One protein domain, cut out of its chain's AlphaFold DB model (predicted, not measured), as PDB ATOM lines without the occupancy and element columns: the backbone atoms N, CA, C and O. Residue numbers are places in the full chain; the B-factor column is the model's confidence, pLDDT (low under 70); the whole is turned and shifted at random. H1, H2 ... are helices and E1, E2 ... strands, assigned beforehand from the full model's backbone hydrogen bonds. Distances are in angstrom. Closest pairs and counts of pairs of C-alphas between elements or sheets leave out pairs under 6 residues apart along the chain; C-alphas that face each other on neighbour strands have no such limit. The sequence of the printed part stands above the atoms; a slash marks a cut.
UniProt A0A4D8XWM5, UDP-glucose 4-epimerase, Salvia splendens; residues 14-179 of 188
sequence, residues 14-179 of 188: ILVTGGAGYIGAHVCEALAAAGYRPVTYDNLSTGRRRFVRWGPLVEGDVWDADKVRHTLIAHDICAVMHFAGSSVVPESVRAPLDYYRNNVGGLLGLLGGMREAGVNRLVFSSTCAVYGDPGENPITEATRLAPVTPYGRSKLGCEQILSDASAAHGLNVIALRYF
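This is residues 14 to 179 of the 188 residues of the protein "UDP-glucose 4-epimerase" of Salvia splendens (UniProt A0A4D8XWM5). You are looking at a strongly twisted sheet of six parallel strands between two layers of helices: H2, H4 and H5 cover one face, and H1 packs on the other. The short H3 is off the sheet and meets H5 at residues 150 to 151, while residues 126 to 149, a long stretch with no named element, lie 7 to 28 A from the mean of all C-alphas. The printed part has 166 residues with five named helices and six named strands, along the chain E1 H1 E2 E3 H2 E4 H3 H4 E5 H5 E6; the sheet runs E3 E2 E1 E4 E5 E6, and the class is mixed, helices and strands. The whole is compact, with a radius of gyration of the C-alphas of 15.5 A and spans of 46 by 37 by 32 A.

Begin at E1, residues 14 to 17, and go through H1, residues 22 to 33, to E2, residues 37 to 42. They are a strand-helix-strand unit, two parallel neighbour strands with a helix between, and its crossover is right-handed; N 16 and O 39 are 2.8 A apart, within hydrogen-bond range. H1 is on the sheet at a height of 8.5 A, over E1 and only just not over E4, residues 77 to 82, on which 2 of its C-alphas fall. E3, residues 57 to 59, is an edge strand parallel to E2, with N 58 and O 40 at 2.8 A. Next look at H2, residues 65 to 74, on the opposite face from H1, over E2 and along it at 24 degrees on the local plane. E3, H2 and E4 form a split unit, with E2 and E1 between its strands, also right-handed; E4 is parallel to E1, with N 81 and O 15 at 2.8 A. H3, residues 89 to 94, is not on the sheet. H4, residues 96 to 116, is over E4 at a height of 10.4 A, on the same face as H2. With residues 109 to 116 alone it touches H2, the closest C-alphas being those of Arg 69 and Gly 113 at 4.2 A, at a steep tilt of 43 degrees, the same way. E5, residues 121 to 125, is parallel to E4, with N 82 and O 123 at 2.8 A. H5, residues 150 to 169, is on the same face as H4, over E6, residues 172 to 176, and only just over E5, on which 3 of its C-alphas fall. E5 and E6 are parallel, with N 124 and O 174 at 2.8 A. E4, H3 H4, E5 and E5, H5, E6 are right-handed strand-helix-strand units too. H5 touches H4 with residues 150 to 158 alone, the closest C-alphas being those of Tyr 100 and Ser 154 at 5.7 A, at a shallow tilt of 19 degrees, the same way. H5 also touches H3, about perpendicular at 79 degrees, with the C-alphas of Ser 92 and Tyr 151 closest at 5.5 A. In H2, H4 and H5 every O i to N i+4 pair is within hydrogen-bond range; in H1 7 of 8 are, in H3 1 of 2.

Find C-alpha 14 at (169.068, 192.672, 172.163), where E1 begins. H1 is 17.4 A from first to last C-alpha, E2 16.1 A and H2 14.1 A. Find C-alpha 96 at (161.987, 180.214, 145.135); from there H4 runs 29.6 A to C-alpha 116 at (163.164, 177.335, 174.587). H5 is 27.5 A long, and E6, 13.5 A, ends at C-alpha 176, (157.531, 196.259, 160.057).

The two C-alphas farthest apart are those of Ala 74 and Gly 135, 47.9 A. The printed part has no cut. The links E2 to E3, 14 residues, and E5 to H5, 24 residues, are long. The mean pLDDT of the printed part is 96.7, and no printed residue is under 70.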
ATOM      1  N   ILE A  14     169.985 192.903 173.286       98.75
ATOM      2  CA  ILE A  14     169.068 192.672 172.163       98.75
ATOM      3  C   ILE A  14     169.807 191.896 171.082       98.75
ATOM      4  O   ILE A  14     170.856 192.333 170.607       98.75
ATOM      5  N   LEU A  15     169.252 190.757 170.673       98.81
ATOM      6  CA  LEU A  15     169.798 189.975 169.569       98.81
ATOM      7  C   LEU A  15     169.359 190.601 168.246       98.81
ATOM      8  O   LEU A  15     168.164 190.743 167.989       98.81
ATOM      9  N   VAL A  16     170.315 190.934 167.386       98.81
ATOM     10  CA  VAL A  16     170.062 191.460 166.043       98.81
ATOM     11  C   VAL A  16     170.520 190.418 165.031       98.81
ATOM     12  O   VAL A  16     171.707 190.317 164.710       98.81
ATOM     13  N   THR A  17     169.577 189.620 164.528       98.75
ATOM     14  CA  THR A  17     169.895 188.662 163.457       98.75
ATOM     15  C   THR A  17     170.009 189.400 162.126       98.75
ATOM     16  O   THR A  17     169.217 190.306 161.860       98.75
ATOM     17  N   GLY A  18     170.987 189.050 161.290       98.06
ATOM     18  CA  GLY A  18     171.311 189.851 160.104       98.06
ATOM     19  C   GLY A  18     172.003 191.177 160.460       98.06
ATOM     20  O   GLY A  18     172.000 192.122 159.668       98.06
ATOM     21  N   GLY A  19     172.544 191.289 161.682       97.25
ATOM     22  CA  GLY A  19     173.168 192.507 162.205       97.25
ATOM     23  C   GLY A  19     174.482 192.888 161.518       97.25
ATOM     24  O   GLY A  19     174.913 194.032 161.642       97.25
ATOM     25  N   ALA A  20     175.098 191.980 160.751       97.38
ATOM     26  CA  ALA A  20     176.239 192.306 159.894       97.38
ATOM     27  C   ALA A  20     175.804 192.757 158.487       97.38
ATOM     28  O   ALA A  20     176.656 193.061 157.646       97.38
ATOM     29  N   GLY A  21     174.498 192.782 158.212       95.69
ATOM     30  CA  GLY A  21     173.896 193.316 156.997       95.69
ATOM     31  C   GLY A  21     173.678 194.830 157.046       95.69
ATOM     32  O   GLY A  21     173.990 195.510 158.021       95.69
ATOM     33  N   TYR A  22     173.115 195.368 155.966       93.25
ATOM     34  CA  TYR A  22     172.932 196.808 155.788       93.25
ATOM     35  C   TYR A  22     172.018 197.447 156.848       93.25
ATOM     36  O   TYR A  22     172.452 198.335 157.576       93.25
ATOM     37  N   ILE A  23     170.776 196.966 156.976       94.94
ATOM     38  CA  ILE A  23     169.801 197.506 157.941       94.94
ATOM     39  C   ILE A  23     170.210 197.141 159.370       94.94
ATOM     40  O   ILE A  23     170.267 198.006 160.242       94.94
ATOM     41  N   GLY A  24     170.557 195.871 159.596       96.62
ATOM     42  CA  GLY A  24     170.911 195.362 160.919       96.62
ATOM     43  C   GLY A  24     172.073 196.122 161.565       96.62
ATOM     44  O   GLY A  24     172.000 196.452 162.745       96.62
ATOM     45  N   ALA A  25     173.097 196.508 160.799       96.94
ATOM     46  CA  ALA A  25     174.235 197.246 161.341       96.94
ATOM     47  C   ALA A  25     173.901 198.696 161.743       96.94
ATOM     48  O   ALA A  25     174.555 199.246 162.632       96.94
ATOM     49  N   HIS A  26     172.909 199.327 161.106       96.62
ATOM     50  CA  HIS A  26     172.377 200.623 161.548       96.62
ATOM     51  C   HIS A  26     171.485 200.475 162.783       96.62
ATOM     52  O   HIS A  26     171.518 201.322 163.670       96.62
ATOM     53  N   VAL A  27     170.746 199.370 162.893       97.25
ATOM     54  CA  VAL A  27     169.971 199.059 164.101       97.25
ATOM     55  C   VAL A  27     170.891 198.809 165.294       97.25
ATOM     56  O   VAL A  27     170.648 199.365 166.358       97.25
ATOM     57  N   CYS A  28     171.988 198.065 165.125       98.19
ATOM     58  CA  CYS A  28     172.995 197.894 166.177       98.19
ATOM     59  C   CYS A  28     173.573 199.241 166.648       98.19
ATOM     60  O   CYS A  28     173.714 199.459 167.848       98.19
ATOM     61  N   GLU A  29     173.868 200.157 165.723       97.50
ATOM     62  CA  GLU A  29     174.323 201.515 166.051       97.50
ATOM     63  C   GLU A  29     173.284 202.292 166.869       97.50
ATOM     64  O   GLU A  29     173.610 202.827 167.927       97.50
ATOM     65  N   ALA A  30     172.027 202.303 166.415       97.56
ATOM     66  CA  ALA A  30     170.939 202.998 167.096       97.56
ATOM     67  C   ALA A  30     170.656 202.419 168.494       97.56
ATOM     68  O   ALA A  30     170.444 203.172 169.441       97.56
ATOM     69  N   LEU A  31     170.700 201.091 168.644       98.06
ATOM     70  CA  LEU A  31     170.532 200.415 169.931       98.06
ATOM     71  C   LEU A  31     171.630 200.803 170.923       98.06
ATOM     72  O   LEU A  31     171.322 201.140 172.065       98.06
ATOM     73  N   ALA A  32     172.891 200.799 170.487       97.75
ATOM     74  CA  ALA A  32     174.009 201.199 171.334       97.75
ATOM     75  C   ALA A  32     173.928 202.678 171.738       97.75
ATOM     76  O   ALA A  32     174.125 203.002 172.906       97.75
ATOM     77  N   ALA A  33     173.564 203.565 170.805       97.25
ATOM     78  CA  ALA A  33     173.336 204.979 171.103       97.25
ATOM     79  C   ALA A  33     172.185 205.196 172.105       97.25
ATOM     80  O   ALA A  33     172.226 206.133 172.899       97.25
ATOM     81  N   ALA A  34     171.185 204.310 172.108       97.06
ATOM     82  CA  ALA A  34     170.068 204.316 173.051       97.06
ATOM     83  C   ALA A  34     170.365 203.600 174.389       97.06
ATOM     84  O   ALA A  34     169.464 203.456 175.214       97.06
ATOM     85  N   GLY A  35     171.601 203.141 174.623       97.12
ATOM     86  CA  GLY A  35     172.011 202.494 175.877       97.12
ATOM     87  C   GLY A  35     171.671 201.002 175.986       97.12
ATOM     88  O   GLY A  35     171.769 200.433 177.072       97.12
ATOM     89  N   TYR A  36     171.283 200.349 174.886       98.06
ATOM     90  CA  TYR A  36     171.132 198.892 174.818       98.06
ATOM     91  C   TYR A  36     172.445 198.217 174.417       98.06
ATOM     92  O   TYR A  36     173.320 198.826 173.803       98.06
ATOM     93  N   ARG A  37     172.563 196.917 174.706       98.12
ATOM     94  CA  ARG A  37     173.690 196.089 174.257       98.12
ATOM     95  C   ARG A  37     173.274 195.233 173.054       98.12
ATOM     96  O   ARG A  37     172.682 194.170 173.256       98.12
ATOM     97  N   PRO A  38     173.556 195.642 171.806       98.50
ATOM     98  CA  PRO A  38     173.255 194.805 170.652       98.50
ATOM     99  C   PRO A  38     174.207 193.601 170.596       98.50
ATOM    100  O   PRO A  38     175.416 193.734 170.773       98.50
ATOM    101  N   VAL A  39     173.669 192.421 170.312       98.75
ATOM    102  CA  VAL A  39     174.425 191.196 170.021       98.75
ATOM    103  C   VAL A  39     174.109 190.807 168.589       98.75
ATOM    104  O   VAL A  39     172.964 190.505 168.262       98.75
ATOM    105  N   THR A  40     175.104 190.863 167.709       98.75
ATOM    106  CA  THR A  40     174.900 190.536 166.296       98.75
ATOM    107  C   THR A  40     174.922 189.028 166.105       98.75
ATOM    108  O   THR A  40     175.867 188.378 166.542       98.75
ATOM    109  N   TYR A  41     173.926 188.490 165.403       98.81
ATOM    110  CA  TYR A  41     173.891 187.094 164.972       98.81
ATOM    111  C   TYR A  41     173.803 187.024 163.449       98.81
ATOM    112  O   TYR A  41     172.850 187.533 162.855       98.81
ATOM    113  N   ASP A  42     174.806 186.458 162.788       98.62
ATOM    114  CA  ASP A  42     174.897 186.515 161.326       98.62
ATOM    115  C   ASP A  42     175.756 185.375 160.775       98.62
ATOM    116  O   ASP A  42     176.777 185.038 161.362       98.62
ATOM    117  N   ASN A  43     175.391 184.801 159.631       97.56
ATOM    118  CA  ASN A  43     176.201 183.784 158.950       97.56
ATOM    119  C   ASN A  43     177.192 184.385 157.933       97.56
ATOM    120  O   ASN A  43     177.919 183.653 157.269       97.56
ATOM    121  N   LEU A  44     177.197 185.712 157.770       97.56
ATOM    122  CA  LEU A  44     178.025 186.488 156.844       97.56
ATOM    123  C   LEU A  44     177.837 186.154 155.354       97.56
ATOM    124  O   LEU A  44     178.632 186.602 154.526       97.56
ATOM    125  N   SER A  45     176.759 185.449 154.994       95.75
ATOM    126  CA  SER A  45     176.410 185.111 153.603       95.75
ATOM    127  C   SER A  45     176.369 186.353 152.702       95.75
ATOM    128  O   SER A  45     176.992 186.402 151.641       95.75
ATOM    129  N   THR A  46     175.689 187.402 153.166       94.31
ATOM    130  CA  THR A  46     175.647 188.729 152.528       94.31
ATOM    131  C   THR A  46     176.191 189.831 153.437       94.31
ATOM    132  O   THR A  46     176.628 190.879 152.950       94.31
ATOM    133  N   GLY A  47     176.219 189.582 154.750       94.12
ATOM    134  CA  GLY A  47     176.780 190.475 155.752       94.12
ATOM    135  C   GLY A  47     178.294 190.647 155.630       94.12
ATOM    136  O   GLY A  47     178.993 189.945 154.889       94.12
ATOM    137  N   ARG A  48     178.834 191.631 156.350       96.81
ATOM    138  CA  ARG A  48     180.278 191.886 156.414       96.81
ATOM    139  C   ARG A  48     180.693 192.127 157.854       96.81
ATOM    140  O   ARG A  48     180.200 193.049 158.493       96.81
ATOM    141  N   ARG A  49     181.682 191.365 158.328       96.75
ATOM    142  CA  ARG A  49     182.196 191.447 159.704       96.75
ATOM    143  C   ARG A  49     182.567 192.868 160.140       96.75
ATOM    144  O   ARG A  49     182.259 193.260 161.256       96.75
ATOM    145  N   ARG A  50     183.135 193.672 159.233       95.25
ATOM    146  CA  ARG A  50     183.483 195.087 159.483       95.25
ATOM    147  C   ARG A  50     182.295 195.979 159.879       95.25
ATOM    148  O   ARG A  50     182.501 197.067 160.400       95.25
ATOM    149  N   PHE A  51     181.061 195.558 159.599       95.75
ATOM    150  CA  PHE A  51     179.860 196.295 159.984       95.75
ATOM    151  C   PHE A  51     179.425 196.016 161.424       95.75
ATOM    152  O   PHE A  51     178.559 196.723 161.928       95.75
ATOM    153  N   VAL A  52     180.044 195.059 162.118       97.06
ATOM    154  CA  VAL A  52     179.745 194.753 163.517       97.06
ATOM    155  C   VAL A  52     180.669 195.561 164.425       97.06
ATOM    156  O   VAL A  52     181.786 195.144 164.713       97.06
ATOM    157  N   ARG A  53     180.223 196.756 164.832       96.88
ATOM    158  CA  ARG A  53     181.044 197.708 165.614       96.88
ATOM    159  C   ARG A  53     180.511 198.025 167.014       96.88
ATOM    160  O   ARG A  53     181.196 198.699 167.770       96.88
ATOM    161  N   TRP A  54     179.309 197.561 167.357       97.38
ATOM    162  CA  TRP A  54     178.588 197.988 168.571       97.38
ATOM    163  C   TRP A  54     178.349 196.876 169.591       97.38
ATOM    164  O   TRP A  54     177.647 197.081 170.576       97.38
ATOM    165  N   GLY A  55     178.914 195.695 169.361       96.50
ATOM    166  CA  GLY A  55     178.737 194.552 170.240       96.50
ATOM    167  C   GLY A  55     179.352 193.282 169.665       96.50
ATOM    168  O   GLY A  55     179.964 193.326 168.593       96.50
ATOM    169  N   PRO A  56     179.216 192.150 170.373       97.88
ATOM    170  CA  PRO A  56     179.761 190.881 169.918       97.88
ATOM    171  C   PRO A  56     179.077 190.407 168.631       97.88
ATOM    172  O   PRO A  56     177.894 190.665 168.395       97.88
ATOM    173  N   LEU A  57     179.845 189.674 167.825       98.56
ATOM    174  CA  LEU A  57     179.351 188.886 166.704       98.56
ATOM    175  C   LEU A  57     179.308 187.417 167.115       98.56
ATOM    176  O   LEU A  57     180.338 186.844 167.466       98.56
ATOM    177  N   VAL A  58     178.137 186.810 166.989       98.62
ATOM    178  CA  VAL A  58     177.943 185.367 167.018       98.62
ATOM    179  C   VAL A  58     177.690 184.907 165.589       98.62
ATOM    180  O   VAL A  58     176.691 185.272 164.972       98.62
ATOM    181  N   GLU A  59     178.617 184.130 165.037       98.50
ATOM    182  CA  GLU A  59     178.458 183.599 163.685       98.50
ATOM    183  C   GLU A  59     177.575 182.363 163.688       98.50
ATOM    184  O   GLU A  59     177.909 181.398 164.372       98.50
ATOM    185  N   GLY A  60     176.493 182.350 162.913       97.69
ATOM    186  CA  GLY A  60     175.609 181.192 162.809       97.69
ATOM    187  C   GLY A  60     174.395 181.421 161.916       97.69
ATOM    188  O   GLY A  60     174.028 182.556 161.612       97.69
ATOM    189  N   ASP A  61     173.765 180.323 161.511       97.38
ATOM    190  CA  ASP A  61     172.504 180.335 160.774       97.38
ATOM    191  C   ASP A  61     171.313 180.396 161.731       97.38
ATOM    192  O   ASP A  61     171.335 179.809 162.812       97.38
ATOM    193  N   VAL A  62     170.259 181.114 161.345       96.50
ATOM    194  CA  VAL A  62     169.051 181.276 162.180       96.50
ATOM    195  C   VAL A  62     168.161 180.031 162.202       96.50
ATOM    196  O   VAL A  62     167.323 179.906 163.087       96.50
ATOM    197  N   TRP A  63     168.356 179.090 161.273       95.69
ATOM    198  CA  TRP A  63     167.663 177.799 161.317       95.69
ATOM    199  C   TRP A  63     168.208 176.855 162.404       95.69
ATOM    200  O   TRP A  63     167.568 175.854 162.706       95.69
ATOM    201  N   ASP A  64     169.380 177.152 162.985       97.81
ATOM    202  CA  ASP A  64     169.992 176.370 164.064       97.81
ATOM    203  C   ASP A  64     169.395 176.810 165.408       97.81
ATOM    204  O   ASP A  64     169.890 177.722 166.075       97.81
ATOM    205  N   ALA A  65     168.271 176.185 165.766       98.12
ATOM    206  CA  ALA A  65     167.512 176.523 166.966       98.12
ATOM    207  C   ALA A  65     168.342 176.374 168.253       98.12
ATOM    208  O   ALA A  65     168.246 177.231 169.136       98.12
ATOM    209  N   ASP A  66     169.200 175.353 168.341       98.50
ATOM    210  CA  ASP A  66     170.047 175.103 169.511       98.50
ATOM    211  C   ASP A  66     171.073 176.218 169.699       98.50
ATOM    212  O   ASP A  66     171.271 176.734 170.804       98.50
ATOM    213  N   LYS A  67     171.720 176.640 168.611       98.62
ATOM    214  CA  LYS A  67     172.683 177.738 168.660       98.62
ATOM    215  C   LYS A  67     172.022 179.076 168.949       98.62
ATOM    216  O   LYS A  67     172.568 179.866 169.727       98.62
ATOM    217  N   VAL A  68     170.842 179.326 168.380       98.75
ATOM    218  CA  VAL A  68     170.023 180.495 168.722       98.75
ATOM    219  C   VAL A  68     169.710 180.484 170.219       98.75
ATOM    220  O   VAL A  68     170.018 181.458 170.903       98.75
ATOM    221  N   ARG A  69     169.186 179.376 170.754       98.75
ATOM    222  CA  ARG A  69     168.878 179.211 172.181       98.75
ATOM    223  C   ARG A  69     170.097 179.480 173.062       98.75
ATOM    224  O   ARG A  69     170.014 180.286 173.988       98.75
ATOM    225  N   HIS A  70     171.232 178.844 172.771       98.62
ATOM    226  CA  HIS A  70     172.465 179.053 173.531       98.62
ATOM    227  C   HIS A  70     172.915 180.512 173.502       98.62
ATOM    228  O   HIS A  70     173.313 181.045 174.532       98.62
ATOM    229  N   THR A  71     172.799 181.175 172.351       98.69
ATOM    230  CA  THR A  71     173.135 182.596 172.214       98.69
ATOM    231  C   THR A  71     172.223 183.472 173.066       98.69
ATOM    232  O   THR A  71     172.706 184.363 173.765       98.69
ATOM    233  N   LEU A  72     170.911 183.221 173.030       98.75
ATOM    234  CA  LEU A  72     169.927 183.980 173.802       98.75
ATOM    235  C   LEU A  72     170.214 183.897 175.307       98.75
ATOM    236  O   LEU A  72     170.223 184.927 175.978       98.75
ATOM    237  N   ILE A  73     170.515 182.696 175.807       98.50
ATOM    238  CA  ILE A  73     170.831 182.451 177.221       98.50
ATOM    239  C   ILE A  73     172.189 183.059 177.593       98.50
ATOM    240  O   ILE A  73     172.286 183.810 178.560       98.50
ATOM    241  N   ALA A  74     173.242 182.768 176.822       98.19
ATOM    242  CA  ALA A  74     174.610 183.185 177.143       98.19
ATOM    243  C   ALA A  74     174.782 184.711 177.182       98.19
ATOM    244  O   ALA A  74     175.640 185.223 177.901       98.19
ATOM    245  N   HIS A  75     173.971 185.440 176.415       98.00
ATOM    246  CA  HIS A  75     174.017 186.896 176.351       98.00
ATOM    247  C   HIS A  75     172.893 187.600 177.119       98.00
ATOM    248  O   HIS A  75     172.806 188.827 177.014       98.00
ATOM    249  N   ASP A  76     172.077 186.870 177.888       97.50
ATOM    250  CA  ASP A  76     170.941 187.415 178.648       97.50
ATOM    251  C   ASP A  76     170.036 188.306 177.771       97.50
ATOM    252  O   ASP A  76     169.770 189.479 178.051       97.50
ATOM    253  N   ILE A  77     169.660 187.778 176.602       98.62
ATOM    254  CA  ILE A  77     168.896 188.522 175.599       98.62
ATOM    255  C   ILE A  77     167.450 188.696 176.063       98.62
ATOM    256  O   ILE A  77     166.740 187.720 176.286       98.62
ATOM    257  N   CYS A  78     166.961 189.937 176.091       97.94
ATOM    258  CA  CYS A  78     165.576 190.228 176.471       97.94
ATOM    259  C   CYS A  78     164.617 190.423 175.284       97.94
ATOM    260  O   CYS A  78     163.399 190.450 175.472       97.94
ATOM    261  N   ALA A  79     165.140 190.639 174.073       98.56
ATOM    262  CA  ALA A  79     164.352 190.826 172.854       98.56
ATOM    263  C   ALA A  79     165.177 190.520 171.597       98.56
ATOM    264  O   ALA A  79     166.404 190.634 171.601       98.56
ATOM    265  N   VAL A  80     164.490 190.187 170.506       98.81
ATOM    266  CA  VAL A  80     165.098 189.909 169.201       98.81
ATOM    267  C   VAL A  80     164.606 190.914 168.159       98.81
ATOM    268  O   VAL A  80     163.418 191.223 168.088       98.81
ATOM    269  N   MET A  81     165.510 191.392 167.307       98.81
ATOM    270  CA  MET A  81     165.185 192.098 166.069       98.81
ATOM    271  C   MET A  81     165.676 191.266 164.877       98.81
ATOM    272  O   MET A  81     166.871 190.985 164.746       98.81
ATOM    273  N   HIS A  82     164.747 190.816 164.032       98.69
ATOM    274  CA  HIS A  82     165.016 189.834 162.985       98.69
ATOM    275  C   HIS A  82     165.123 190.463 161.593       98.69
ATOM    276  O   HIS A  82     164.106 190.809 160.987       98.69
ATOM    277  N   PHE A  83     166.357 190.574 161.083       98.06
ATOM    278  CA  PHE A  83     166.678 191.066 159.735       98.06
ATOM    279  C   PHE A  83     167.329 190.009 158.833       98.06
ATOM    280  O   PHE A  83     167.485 190.253 157.638       98.06
ATOM    281  N   ALA A  84     167.704 188.842 159.370       96.69
ATOM    282  CA  ALA A  84     168.250 187.745 158.575       96.69
ATOM    283  C   ALA A  84     167.184 187.187 157.614       96.69
ATOM    284  O   ALA A  84     166.209 186.577 158.038       96.69
ATOM    285  N   GLY A  85     167.363 187.410 156.313       94.56
ATOM    286  CA  GLY A  85     166.497 186.868 155.269       94.56
ATOM    287  C   GLY A  85     166.883 187.374 153.882       94.56
ATOM    288  O   GLY A  85     167.468 188.448 153.736       94.56
ATOM    289  N   SER A  86     166.544 186.603 152.853       95.00
ATOM    290  CA  SER A  86     166.765 186.957 151.450       95.00
ATOM    291  C   SER A  86     165.742 187.995 150.987       95.00
ATOM    292  O   SER A  86     164.551 187.872 151.289       95.00
ATOM    293  N   SER A  87     166.194 189.001 150.230       93.50
ATOM    294  CA  SER A  87     165.382 190.163 149.829       93.50
ATOM    295  C   SER A  87     165.413 190.519 148.337       93.50
ATOM    296  O   SER A  87     164.716 191.440 147.914       93.50
ATOM    297  N   VAL A  88     166.181 189.803 147.508       93.56
ATOM    298  CA  VAL A  88     166.366 190.147 146.089       93.56
ATOM    299  C   VAL A  88     165.226 189.570 145.242       93.56
ATOM    300  O   VAL A  88     165.226 188.408 144.842       93.56
ATOM    301  N   VAL A  89     164.238 190.407 144.915       93.06
ATOM    302  CA  VAL A  89     163.015 189.979 144.208       93.06
ATOM    303  C   VAL A  89     163.279 189.154 142.934       93.06
ATOM    304  O   VAL A  89     162.720 188.057 142.844       93.06
ATOM    305  N   PRO A  90     164.130 189.584 141.975       95.06
ATOM    306  CA  PRO A  90     164.365 188.807 140.754       95.06
ATOM    307  C   PRO A  90     165.002 187.436 141.004       95.06
ATOM    308  O   PRO A  90     164.766 186.493 140.254       95.06
ATOM    309  N   GLU A  91     165.814 187.308 142.052       94.88
ATOM    310  CA  GLU A  91     166.413 186.033 142.440       94.88
ATOM    311  C   GLU A  91     165.358 185.093 143.028       94.88
ATOM    312  O   GLU A  91     165.338 183.920 142.671       94.88
ATOM    313  N   SER A  92     164.418 185.617 143.823       96.62
ATOM    314  CA  SER A  92     163.332 184.816 144.404       96.62
ATOM    315  C   SER A  92     162.468 184.105 143.364       96.62
ATOM    316  O   SER A  92     161.958 183.022 143.624       96.62
ATOM    317  N   VAL A  93     162.322 184.689 142.173       96.69
ATOM    318  CA  VAL A  93     161.592 184.074 141.055       96.69
ATOM    319  C   VAL A  93     162.396 182.933 140.430       96.69
ATOM    320  O   VAL A  93     161.815 181.922 140.047       96.69
ATOM    321  N   ARG A  94     163.726 183.068 140.352       97.44
ATOM    322  CA  ARG A  94     164.614 182.033 139.796       97.44
ATOM    323  C   ARG A  94     164.841 180.870 140.761       97.44
ATOM    324  O   ARG A  94     164.927 179.733 140.315       97.44
ATOM    325  N   ALA A  95     164.943 181.155 142.057       97.06
ATOM    326  CA  ALA A  95     165.275 180.191 143.104       97.06
ATOM    327  C   ALA A  95     164.299 180.294 144.297       97.06
ATOM    328  O   ALA A  95     164.690 180.662 145.407       97.06
ATOM    329  N   PRO A  96     163.001 179.995 144.104       97.44
ATOM    330  CA  PRO A  96     161.987 180.214 145.135       97.44
ATOM    331  C   PRO A  96     162.205 179.364 146.391       97.44
ATOM    332  O   PRO A  96     161.974 179.846 147.500       97.44
ATOM    333  N   LEU A  97     162.670 178.119 146.245       98.12
ATOM    334  CA  LEU A  97     162.879 177.211 147.377       98.12
ATOM    335  C   LEU A  97     163.932 177.737 148.358       98.12
ATOM    336  O   LEU A  97     163.748 177.604 149.566       98.12
ATOM    337  N   ASP A  98     164.970 178.409 147.860       96.62
ATOM    338  CA  ASP A  98     166.005 179.011 148.705       96.62
ATOM    339  C   ASP A  98     165.437 180.155 149.551       96.62
ATOM    340  O   ASP A  98     165.786 180.306 150.722       96.62
ATOM    341  N   TYR A  99     164.486 180.915 149.002       97.50
ATOM    342  CA  TYR A  99     163.793 181.981 149.725       97.50
ATOM    343  C   TYR A  99     162.870 181.425 150.806       97.50
ATOM    344  O   TYR A  99     162.861 181.950 151.917       97.50
ATOM    345  N   TYR A 100     162.128 180.353 150.526       98.19
ATOM    346  CA  TYR A 100     161.322 179.688 151.553       98.19
ATOM    347  C   TYR A 100     162.202 179.072 152.641       98.19
ATOM    348  O   TYR A 100     161.937 179.275 153.824       98.19
ATOM    349  N   ARG A 101     163.284 178.386 152.265       96.88
ATOM    350  CA  ARG A 101     164.222 177.797 153.225       96.88
ATOM    351  C   ARG A 101     164.851 178.859 154.123       96.88
ATOM    352  O   ARG A 101     164.858 178.686 155.337       96.88
ATOM    353  N   ASN A 102     165.355 179.949 153.548       97.12
ATOM    354  CA  ASN A 102     166.036 180.985 154.317       97.12
ATOM    355  C   ASN A 102     165.054 181.826 155.145       97.12
ATOM    356  O   ASN A 102     165.259 182.013 156.338       97.12
ATOM    357  N   ASN A 103     163.959 182.303 154.544       98.06
ATOM    358  CA  ASN A 103     163.041 183.218 155.226       98.06
ATOM    359  C   ASN A 103     162.100 182.473 156.177       98.06
ATOM    360  O   ASN A 103     162.016 182.818 157.352       98.06
ATOM    361  N   VAL A 104     161.400 181.446 155.684       98.44
ATOM    362  CA  VAL A 104     160.428 180.696 156.492       98.44
ATOM    363  C   VAL A 104     161.150 179.705 157.397       98.44
ATOM    364  O   VAL A 104     160.938 179.722 158.605       98.44
ATOM    365  N   GLY A 105     162.050 178.886 156.845       97.81
ATOM    366  CA  GLY A 105     162.828 177.932 157.644       97.81
ATOM    367  C   GLY A 105     163.715 178.620 158.686       97.81
ATOM    368  O   GLY A 105     163.763 178.185 159.837       97.81
ATOM    369  N   GLY A 106     164.350 179.738 158.322       98.12
ATOM    370  CA  GLY A 106     165.128 180.550 159.257       98.12
ATOM    371  C   GLY A 106     164.288 181.148 160.384       98.12
ATOM    372  O   GLY A 106     164.704 181.097 161.540       98.12
ATOM    373  N   LEU A 107     163.083 181.648 160.083       98.62
ATOM    374  CA  LEU A 107     162.155 182.111 161.115       98.62
ATOM    375  C   LEU A 107     161.739 180.971 162.056       98.62
ATOM    376  O   LEU A 107     161.702 181.173 163.265       98.62
ATOM    377  N   LEU A 108     161.433 179.784 161.527       98.56
ATOM    378  CA  LEU A 108     161.032 178.638 162.348       98.56
ATOM    379  C   LEU A 108     162.136 178.226 163.332       98.56
ATOM    380  O   LEU A 108     161.843 178.011 164.508       98.56
ATOM    381  N   GLY A 109     163.395 178.177 162.887       98.44
ATOM    382  CA  GLY A 109     164.528 177.910 163.779       98.44
ATOM    383  C   GLY A 109     164.715 178.997 164.839       98.44
ATOM    384  O   GLY A 109     164.871 178.683 166.020       98.44
ATOM    385  N   LEU A 110     164.589 180.271 164.448       98.75
ATOM    386  CA  LEU A 110     164.647 181.399 165.376       98.75
ATOM    387  C   LEU A 110     163.561 181.296 166.455       98.75
ATOM    388  O   LEU A 110     163.864 181.411 167.641       98.75
ATOM    389  N   LEU A 111     162.308 181.057 166.058       98.62
ATOM    390  CA  LEU A 111     161.182 180.918 166.984       98.62
ATOM    391  C   LEU A 111     161.344 179.705 167.907       98.62
ATOM    392  O   LEU A 111     161.008 179.800 169.087       98.62
ATOM    393  N   GLY A 112     161.891 178.595 167.398       98.31
ATOM    394  CA  GLY A 112     162.239 177.424 168.203       98.31
ATOM    395  C   GLY A 112     163.211 177.780 169.328       98.31
ATOM    396  O   GLY A 112     162.887 177.599 170.503       98.31
ATOM    397  N   GLY A 113     164.349 178.389 168.979       98.62
ATOM    398  CA  GLY A 113     165.353 178.799 169.963       98.62
ATOM    399  C   GLY A 113     164.846 179.866 170.941       98.62
ATOM    400  O   GLY A 113     165.133 179.800 172.136       98.62
ATOM    401  N   MET A 114     164.038 180.820 170.463       98.69
ATOM    402  CA  MET A 114     163.391 181.840 171.298       98.69
ATOM    403  C   MET A 114     162.457 181.234 172.345       98.69
ATOM    404  O   MET A 114     162.540 181.594 173.520       98.69
ATOM    405  N   ARG A 115     161.598 180.294 171.935       98.06
ATOM    406  CA  ARG A 115     160.646 179.628 172.829       98.06
ATOM    407  C   ARG A 115     161.365 178.876 173.944       98.06
ATOM    408  O   ARG A 115     160.995 179.013 175.104       98.06
ATOM    409  N   GLU A 116     162.403 178.117 173.607       98.06
ATOM    410  CA  GLU A 116     163.164 177.335 174.587       98.06
ATOM    411  C   GLU A 116     164.025 178.194 175.520       98.06
ATOM    412  O   GLU A 116     164.282 177.798 176.656       98.06
ATOM    413  N   ALA A 117     164.456 179.373 175.067       98.31
ATOM    414  CA  ALA A 117     165.158 180.352 175.896       98.31
ATOM    415  C   ALA A 117     164.212 181.246 176.726       98.31
ATOM    416  O   ALA A 117     164.685 182.063 177.511       98.31
ATOM    417  N   GLY A 118     162.890 181.135 176.545       97.88
ATOM    418  CA  GLY A 118     161.908 181.988 177.223       97.88
ATOM    419  C   GLY A 118     161.880 183.442 176.730       97.88
ATOM    420  O   GLY A 118     161.342 184.313 177.414       97.88
ATOM    421  N   VAL A 119     162.434 183.730 175.548       98.50
ATOM    422  CA  VAL A 119     162.445 185.076 174.956       98.50
ATOM    423  C   VAL A 119     161.226 185.244 174.059       98.50
ATOM    424  O   VAL A 119     161.092 184.576 173.040       98.50
ATOM    425  N   ASN A 120     160.341 186.176 174.405       98.31
ATOM    426  CA  ASN A 120     159.036 186.315 173.756       98.31
ATOM    427  C   ASN A 120     158.792 187.689 173.116       98.31
ATOM    428  O   ASN A 120     157.644 188.036 172.866       98.31
ATOM    429  N   ARG A 121     159.832 188.497 172.879       98.75
ATOM    430  CA  ARG A 121     159.712 189.822 172.244       98.75
ATOM    431  C   ARG A 121     160.457 189.838 170.921       98.75
ATOM    432  O   ARG A 121     161.670 189.625 170.909       98.75
ATOM    433  N   LEU A 122     159.742 190.116 169.835       98.81
ATOM    434  CA  LEU A 122     160.278 190.081 168.479       98.81
ATOM    435  C   LEU A 122     159.863 191.311 167.666       98.81
ATOM    436  O   LEU A 122     158.682 191.599 167.508       98.81
ATOM    437  N   VAL A 123     160.839 191.982 167.062       98.69
ATOM    438  CA  VAL A 123     160.597 192.880 165.927       98.69
ATOM    439  C   VAL A 123     160.975 192.137 164.656       98.69
ATOM    440  O   VAL A 123     162.126 191.734 164.486       98.69
ATOM    441  N   PHE A 124     160.014 191.950 163.759       98.62
ATOM    442  CA  PHE A 124     160.211 191.277 162.486       98.62
ATOM    443  C   PHE A 124     160.324 192.279 161.340       98.62
ATOM    444  O   PHE A 124     159.457 193.128 161.133       98.62
ATOM    445  N   SER A 125     161.385 192.143 160.550       97.50
ATOM    446  CA  SER A 125     161.572 192.910 159.328       97.50
ATOM    447  C   SER A 125     160.790 192.292 158.162       97.50
ATOM    448  O   SER A 125     161.308 191.427 157.439       97.50
ATOM    449  N   SER A 126     159.559 192.763 157.962       97.00
ATOM    450  CA  SER A 126     158.724 192.418 156.807       97.00
ATOM    451  C   SER A 126     159.018 193.339 155.608       97.00
ATOM    452  O   SER A 126     160.128 193.853 155.465       97.00
ATOM    453  N   THR A 127     158.069 193.480 154.684       96.25
ATOM    454  CA  THR A 127     158.220 194.213 153.423       96.25
ATOM    455  C   THR A 127     156.868 194.670 152.890       96.25
ATOM    456  O   THR A 127     155.878 193.970 153.061       96.25
ATOM    457  N   CYS A 128     156.817 195.787 152.162       94.88
ATOM    458  CA  CYS A 128     155.622 196.162 151.398       94.88
ATOM    459  C   CYS A 128     155.348 195.245 150.190       94.88
ATOM    460  O   CYS A 128     154.254 195.287 149.634       94.88
ATOM    461  N   ALA A 129     156.276 194.358 149.804       94.75
ATOM    462  CA  ALA A 129     156.032 193.373 148.742       94.75
ATOM    463  C   ALA A 129     154.893 192.381 149.068       94.75
ATOM    464  O   ALA A 129     154.440 191.657 148.179       94.75
ATOM    465  N   VAL A 130     154.418 192.352 150.320       96.38
ATOM    466  CA  VAL A 130     153.227 191.597 150.737       96.38
ATOM    467  C   VAL A 130     151.930 192.134 150.125       96.38
ATOM    468  O   VAL A 130     150.981 191.372 149.979       96.38
ATOM    469  N   TYR A 131     151.882 193.410 149.730       96.00
ATOM    470  CA  TYR A 131     150.687 194.016 149.131       96.00
ATOM    471  C   TYR A 131     150.536 193.681 147.639       96.00
ATOM    472  O   TYR A 131     149.422 193.657 147.130       96.00
ATOM    473  N   GLY A 132     151.629 193.352 146.941       92.44
ATOM    474  CA  GLY A 132     151.593 193.051 145.507       92.44
ATOM    475  C   GLY A 132     151.284 194.283 144.658       92.44
ATOM    476  O   GLY A 132     152.018 195.265 144.739       92.44
ATOM    477  N   ASP A 133     150.231 194.197 143.841       90.44
ATOM    478  CA  ASP A 133     149.686 195.313 143.058       90.44
ATOM    479  C   ASP A 133     148.354 195.771 143.687       90.44
ATOM    480  O   ASP A 133     147.306 195.175 143.420       90.44
ATOM    481  N   PRO A 134     148.388 196.754 144.601       83.94
ATOM    482  CA  PRO A 134     147.241 197.094 145.436       83.94
ATOM    483  C   PRO A 134     146.153 197.885 144.702       83.94
ATOM    484  O   PRO A 134     145.058 198.025 145.236       83.94
ATOM    485  N   GLY A 135     146.426 198.419 143.505       82.69
ATOM    486  CA  GLY A 135     145.471 199.230 142.735       82.69
ATOM    487  C   GLY A 135     145.089 200.581 143.367       82.69
ATOM    488  O   GLY A 135     144.370 201.357 142.742       82.69
ATOM    489  N   GLU A 136     145.583 200.887 144.570       80.75
ATOM    490  CA  GLU A 136     145.297 202.102 145.340       80.75
ATOM    491  C   GLU A 136     146.577 202.721 145.932       80.75
ATOM    492  O   GLU A 136     147.573 202.033 146.173       80.75
ATOM    493  N   ASN A 137     146.564 204.042 146.142       82.50
ATOM    494  CA  ASN A 137     147.669 204.813 146.716       82.50
ATOM    495  C   ASN A 137     147.087 206.030 147.478       82.50
ATOM    496  O   ASN A 137     146.301 206.764 146.874       82.50
ATOM    497  N   PRO A 138     147.430 206.284 148.759       88.75
ATOM    498  CA  PRO A 138     148.409 205.579 149.591       88.75
ATOM    499  C   PRO A 138     147.991 204.156 149.967       88.75
ATOM    500  O   PRO A 138     146.821 203.879 150.203       88.75
ATOM    501  N   ILE A 139     148.982 203.268 150.051       92.06
ATOM    502  CA  ILE A 139     148.823 201.926 150.626       92.06
ATOM    503  C   ILE A 139     148.756 202.075 152.146       92.06
ATOM    504  O   ILE A 139     149.609 202.739 152.736       92.06
ATOM    505  N   THR A 140     147.772 201.436 152.773       93.38
ATOM    506  CA  THR A 140     147.622 201.393 154.237       93.38
ATOM    507  C   THR A 140     147.792 199.963 154.742       93.38
ATOM    508  O   THR A 140     147.771 199.008 153.966       93.38
ATOM    509  N   GLU A 141     147.920 199.765 156.051       93.62
ATOM    510  CA  GLU A 141     147.980 198.426 156.645       93.62
ATOM    511  C   GLU A 141     146.696 197.609 156.434       93.62
ATOM    512  O   GLU A 141     146.743 196.379 156.520       93.62
ATOM    513  N   ALA A 142     145.577 198.277 156.127       92.69
ATOM    514  CA  ALA A 142     144.302 197.655 155.781       92.69
ATOM    515  C   ALA A 142     144.220 197.210 154.307       92.69
ATOM    516  O   ALA A 142     143.318 196.448 153.952       92.69
ATOM    517  N   THR A 143     145.148 197.654 153.452       94.44
ATOM    518  CA  THR A 143     145.208 197.242 152.048       94.44
ATOM    519  C   THR A 143     145.418 195.730 151.948       94.44
ATOM    520  O   THR A 143     146.172 195.116 152.710       94.44
ATOM    521  N   ARG A 144     144.738 195.105 150.982       94.62
ATOM    522  CA  ARG A 144     144.762 193.652 150.782       94.62
ATOM    523  C   ARG A 144     146.191 193.129 150.593       94.62
ATOM    524  O   ARG A 144     146.963 193.644 149.790       94.62
ATOM    525  N   LEU A 145     146.503 192.025 151.271       96.38
ATOM    526  CA  LEU A 145     147.760 191.295 151.104       96.38
ATOM    527  C   LEU A 145     147.635 190.333 149.914       96.38
ATOM    528  O   LEU A 145     146.893 189.350 149.976       96.38
ATOM    529  N   ALA A 146     148.326 190.631 148.815       96.12
ATOM    530  CA  ALA A 146     148.267 189.868 147.568       96.12
ATOM    531  C   ALA A 146     149.652 189.751 146.893       96.12
ATOM    532  O   ALA A 146     149.841 190.215 145.769       96.12
ATOM    533  N   PRO A 147     150.654 189.124 147.542       96.25
ATOM    534  CA  PRO A 147     152.013 189.094 147.019       96.25
ATOM    535  C   PRO A 147     152.110 188.336 145.689       96.25
ATOM    536  O   PRO A 147     151.698 187.176 145.560       96.25
ATOM    537  N   VAL A 148     152.754 188.970 144.710       96.44
ATOM    538  CA  VAL A 148     152.939 188.421 143.354       96.44
ATOM    539  C   VAL A 148     154.283 187.708 143.161       96.44
ATOM    540  O   VAL A 148     154.478 187.018 142.164       96.44
ATOM    541  N   THR A 149     155.199 187.806 144.134       96.94
ATOM    542  CA  THR A 149     156.556 187.235 144.066       96.94
ATOM    543  C   THR A 149     156.804 186.199 145.169       96.94
ATOM    544  O   THR A 149     156.202 186.299 146.243       96.94
ATOM    545  N   PRO A 150     157.706 185.215 144.965       97.75
ATOM    546  CA  PRO A 150     158.091 184.272 146.019       97.75
ATOM    547  C   PRO A 150     158.677 184.958 147.258       97.75
ATOM    548  O   PRO A 150     158.350 184.573 148.377       97.75
ATOM    549  N   TYR A 151     159.456 186.032 147.081       97.62
ATOM    550  CA  TYR A 151     159.914 186.865 148.195       97.62
ATOM    551  C   TYR A 151     158.742 187.416 149.024       97.62
ATOM    552  O   TYR A 151     158.684 187.169 150.230       97.62
ATOM    553  N   GLY A 152     157.777 188.092 148.386       97.31
ATOM    554  CA  GLY A 152     156.604 188.636 149.078       97.31
ATOM    555  C   GLY A 152     155.777 187.548 149.771       97.31
ATOM    556  O   GLY A 152     155.390 187.710 150.925       97.31
ATOM    557  N   ARG A 153     155.584 186.396 149.111       98.44
ATOM    558  CA  ARG A 153     154.889 185.232 149.688       98.44
ATOM    559  C   ARG A 153     155.614 184.670 150.904       98.44
ATOM    560  O   ARG A 153     154.964 184.358 151.891       98.44
ATOM    561  N   SER A 154     156.943 184.570 150.857       98.19
ATOM    562  CA  SER A 154     157.731 184.085 151.995       98.19
ATOM    563  C   SER A 154     157.594 185.003 153.216       98.19
ATOM    564  O   SER A 154     157.413 184.514 154.325       98.19
ATOM    565  N   LYS A 155     157.592 186.329 153.016       98.12
ATOM    566  CA  LYS A 155     157.434 187.312 154.097       98.12
ATOM    567  C   LYS A 155     156.010 187.356 154.650       98.12
ATOM    568  O   LYS A 155     155.855 187.419 155.864       98.12
ATOM    569  N   LEU A 156     154.991 187.238 153.796       98.31
ATOM    570  CA  LEU A 156     153.607 187.089 154.252       98.31
ATOM    571  C   LEU A 156     153.414 185.789 155.052       98.31
ATOM    572  O   LEU A 156     152.792 185.812 156.108       98.31
ATOM    573  N   GLY A 157     153.998 184.678 154.593       98.50
ATOM    574  CA  GLY A 157     153.984 183.412 155.330       98.50
ATOM    575  C   GLY A 157     154.641 183.532 156.707       98.50
ATOM    576  O   GLY A 157     154.113 183.025 157.691       98.50
ATOM    577  N   CYS A 158     155.748 184.274 156.808       98.62
ATOM    578  CA  CYS A 158     156.350 184.613 158.097       98.62
ATOM    579  C   CYS A 158     155.387 185.395 159.005       98.62
ATOM    580  O   CYS A 158     155.277 185.059 160.178       98.62
ATOM    581  N   GLU A 159     154.677 186.408 158.496       98.62
ATOM    582  CA  GLU A 159     153.693 187.155 159.298       98.62
ATOM    583  C   GLU A 159     152.556 186.263 159.819       98.62
ATOM    584  O   GLU A 159     152.155 186.401 160.973       98.62
ATOM    585  N   GLN A 160     152.081 185.313 159.009       98.56
ATOM    586  CA  GLN A 160     151.059 184.343 159.420       98.56
ATOM    587  C   GLN A 160     151.570 183.435 160.547       98.56
ATOM    588  O   GLN A 160     150.940 183.355 161.598       98.56
ATOM    589  N   ILE A 161     152.764 182.853 160.383       98.69
ATOM    590  CA  ILE A 161     153.420 182.027 161.414       98.69
ATOM    591  C   ILE A 161     153.605 182.812 162.718       98.69
ATOM    592  O   ILE A 161     153.405 182.276 163.808       98.69
ATOM    593  N   LEU A 162     153.987 184.088 162.624       98.62
ATOM    594  CA  LEU A 162     154.143 184.963 163.784       98.62
ATOM    595  C   LEU A 162     152.813 185.227 164.489       98.62
ATOM    596  O   LEU A 162     152.780 185.236 165.719       98.62
ATOM    597  N   SER A 163     151.728 185.413 163.733       98.38
ATOM    598  CA  SER A 163     150.387 185.567 164.299       98.38
ATOM    599  C   SER A 163     149.944 184.304 165.037       98.38
ATOM    600  O   SER A 163     149.434 184.395 166.155       98.38
ATOM    601  N   ASP A 164     150.185 183.130 164.453       98.56
ATOM    602  CA  ASP A 164     149.857 181.845 165.075       98.56
ATOM    603  C   ASP A 164     150.675 181.631 166.357       98.56
ATOM    604  O   ASP A 164     150.131 181.280 167.405       98.56
ATOM    605  N   ALA A 165     151.981 181.913 166.315       98.31
ATOM    606  CA  ALA A 165     152.862 181.815 167.476       98.31
ATOM    607  C   ALA A 165     152.493 182.821 168.581       98.31
ATOM    608  O   ALA A 165     152.587 182.499 169.768       98.31
ATOM    609  N   SER A 166     152.044 184.026 168.219       98.19
ATOM    610  CA  SER A 166     151.513 185.006 169.172       98.19
ATOM    611  C   SER A 166     150.283 184.462 169.890       98.19
ATOM    612  O   SER A 166     150.227 184.527 171.118       98.19
ATOM    613  N   ALA A 167     149.328 183.897 169.147       98.06
ATOM    614  CA  ALA A 167     148.091 183.361 169.705       98.06
ATOM    615  C   ALA A 167     148.323 182.109 170.567       98.06
ATOM    616  O   ALA A 167     147.737 181.979 171.638       98.06
ATOM    617  N   ALA A 168     149.194 181.197 170.124       97.69
ATOM    618  CA  ALA A 168     149.410 179.911 170.783       97.69
ATOM    619  C   ALA A 168     150.436 179.957 171.928       97.69
ATOM    620  O   ALA A 168     150.376 179.135 172.844       97.69
ATOM    621  N   HIS A 169     151.423 180.856 171.860       95.69
ATOM    622  CA  HIS A 169     152.603 180.821 172.735       95.69
ATOM    623  C   HIS A 169     152.919 182.161 173.416       95.69
ATOM    624  O   HIS A 169     153.929 182.262 174.112       95.69
ATOM    625  N   GLY A 170     152.089 183.193 173.237       95.62
ATOM    626  CA  GLY A 170     152.292 184.493 173.885       95.62
ATOM    627  C   GLY A 170     153.514 185.261 173.367       95.62
ATOM    628  O   GLY A 170     154.110 186.052 174.103       95.62
ATOM    629  N   LEU A 171     153.916 185.017 172.114       98.44
ATOM    630  CA  LEU A 171     154.937 185.811 171.432       98.44
ATOM    631  C   LEU A 171     154.426 187.246 171.225       98.44
ATOM    632  O   LEU A 171     153.438 187.463 170.537       98.44
ATOM    633  N   ASN A 172     155.131 188.233 171.767       98.38
ATOM    634  CA  ASN A 172     154.874 189.651 171.530       98.38
ATOM    635  C   ASN A 172     155.659 190.095 170.298       98.38
ATOM    636  O   ASN A 172     156.889 190.217 170.349       98.38
ATOM    637  N   VAL A 173     154.956 190.329 169.192       98.19
ATOM    638  CA  VAL A 173     155.576 190.598 167.894       98.19
ATOM    639  C   VAL A 173     155.078 191.890 167.255       98.19
ATOM    640  O   VAL A 173     153.894 192.207 167.296       98.19
ATOM    641  N   ILE A 174     156.000 192.618 166.623       97.94
ATOM    642  CA  ILE A 174     155.704 193.722 165.703       97.94
ATOM    643  C   ILE A 174     156.339 193.395 164.351       97.94
ATOM    644  O   ILE A 174     157.547 193.169 164.279       97.94
ATOM    645  N   ALA A 175     155.545 193.398 163.279       97.44
ATOM    646  CA  ALA A 175     156.032 193.249 161.910       97.44
ATOM    647  C   ALA A 175     156.110 194.618 161.220       97.44
ATOM    648  O   ALA A 175     155.114 195.326 161.109       97.44
ATOM    649  N   LEU A 176     157.299 194.989 160.743       97.19
ATOM    650  CA  LEU A 176     157.531 196.259 160.057       97.19
ATOM    651  C   LEU A 176     157.476 196.048 158.543       97.19
ATOM    652  O   LEU A 176     158.374 195.426 157.974       97.19
ATOM    653  N   ARG A 177     156.441 196.575 157.884       96.25
ATOM    654  CA  ARG A 177     156.312 196.578 156.420       96.25
ATOM    655  C   ARG A 177     156.819 197.912 155.880       96.25
ATOM    656  O   ARG A 177     156.147 198.927 155.999       96.25
ATOM    657  N   TYR A 178     158.015 197.914 155.305       90.56
ATOM    658  CA  TYR A 178     158.603 199.096 154.673       90.56
ATOM    659  C   TYR A 178     158.980 198.809 153.214       90.56
ATOM    660  O   TYR A 178     159.102 197.650 152.805       90.56
ATOM    661  N   PHE A 179     159.124 199.874 152.419       86.56
ATOM    662  CA  PHE A 179     159.427 199.795 150.987       86.56
ATOM    663  C   PHE A 179     160.923 199.582 150.740       86.56
ATOM    664  O   PHE A 179     161.424 198.464 150.806       86.56
TER     665      PHE A 179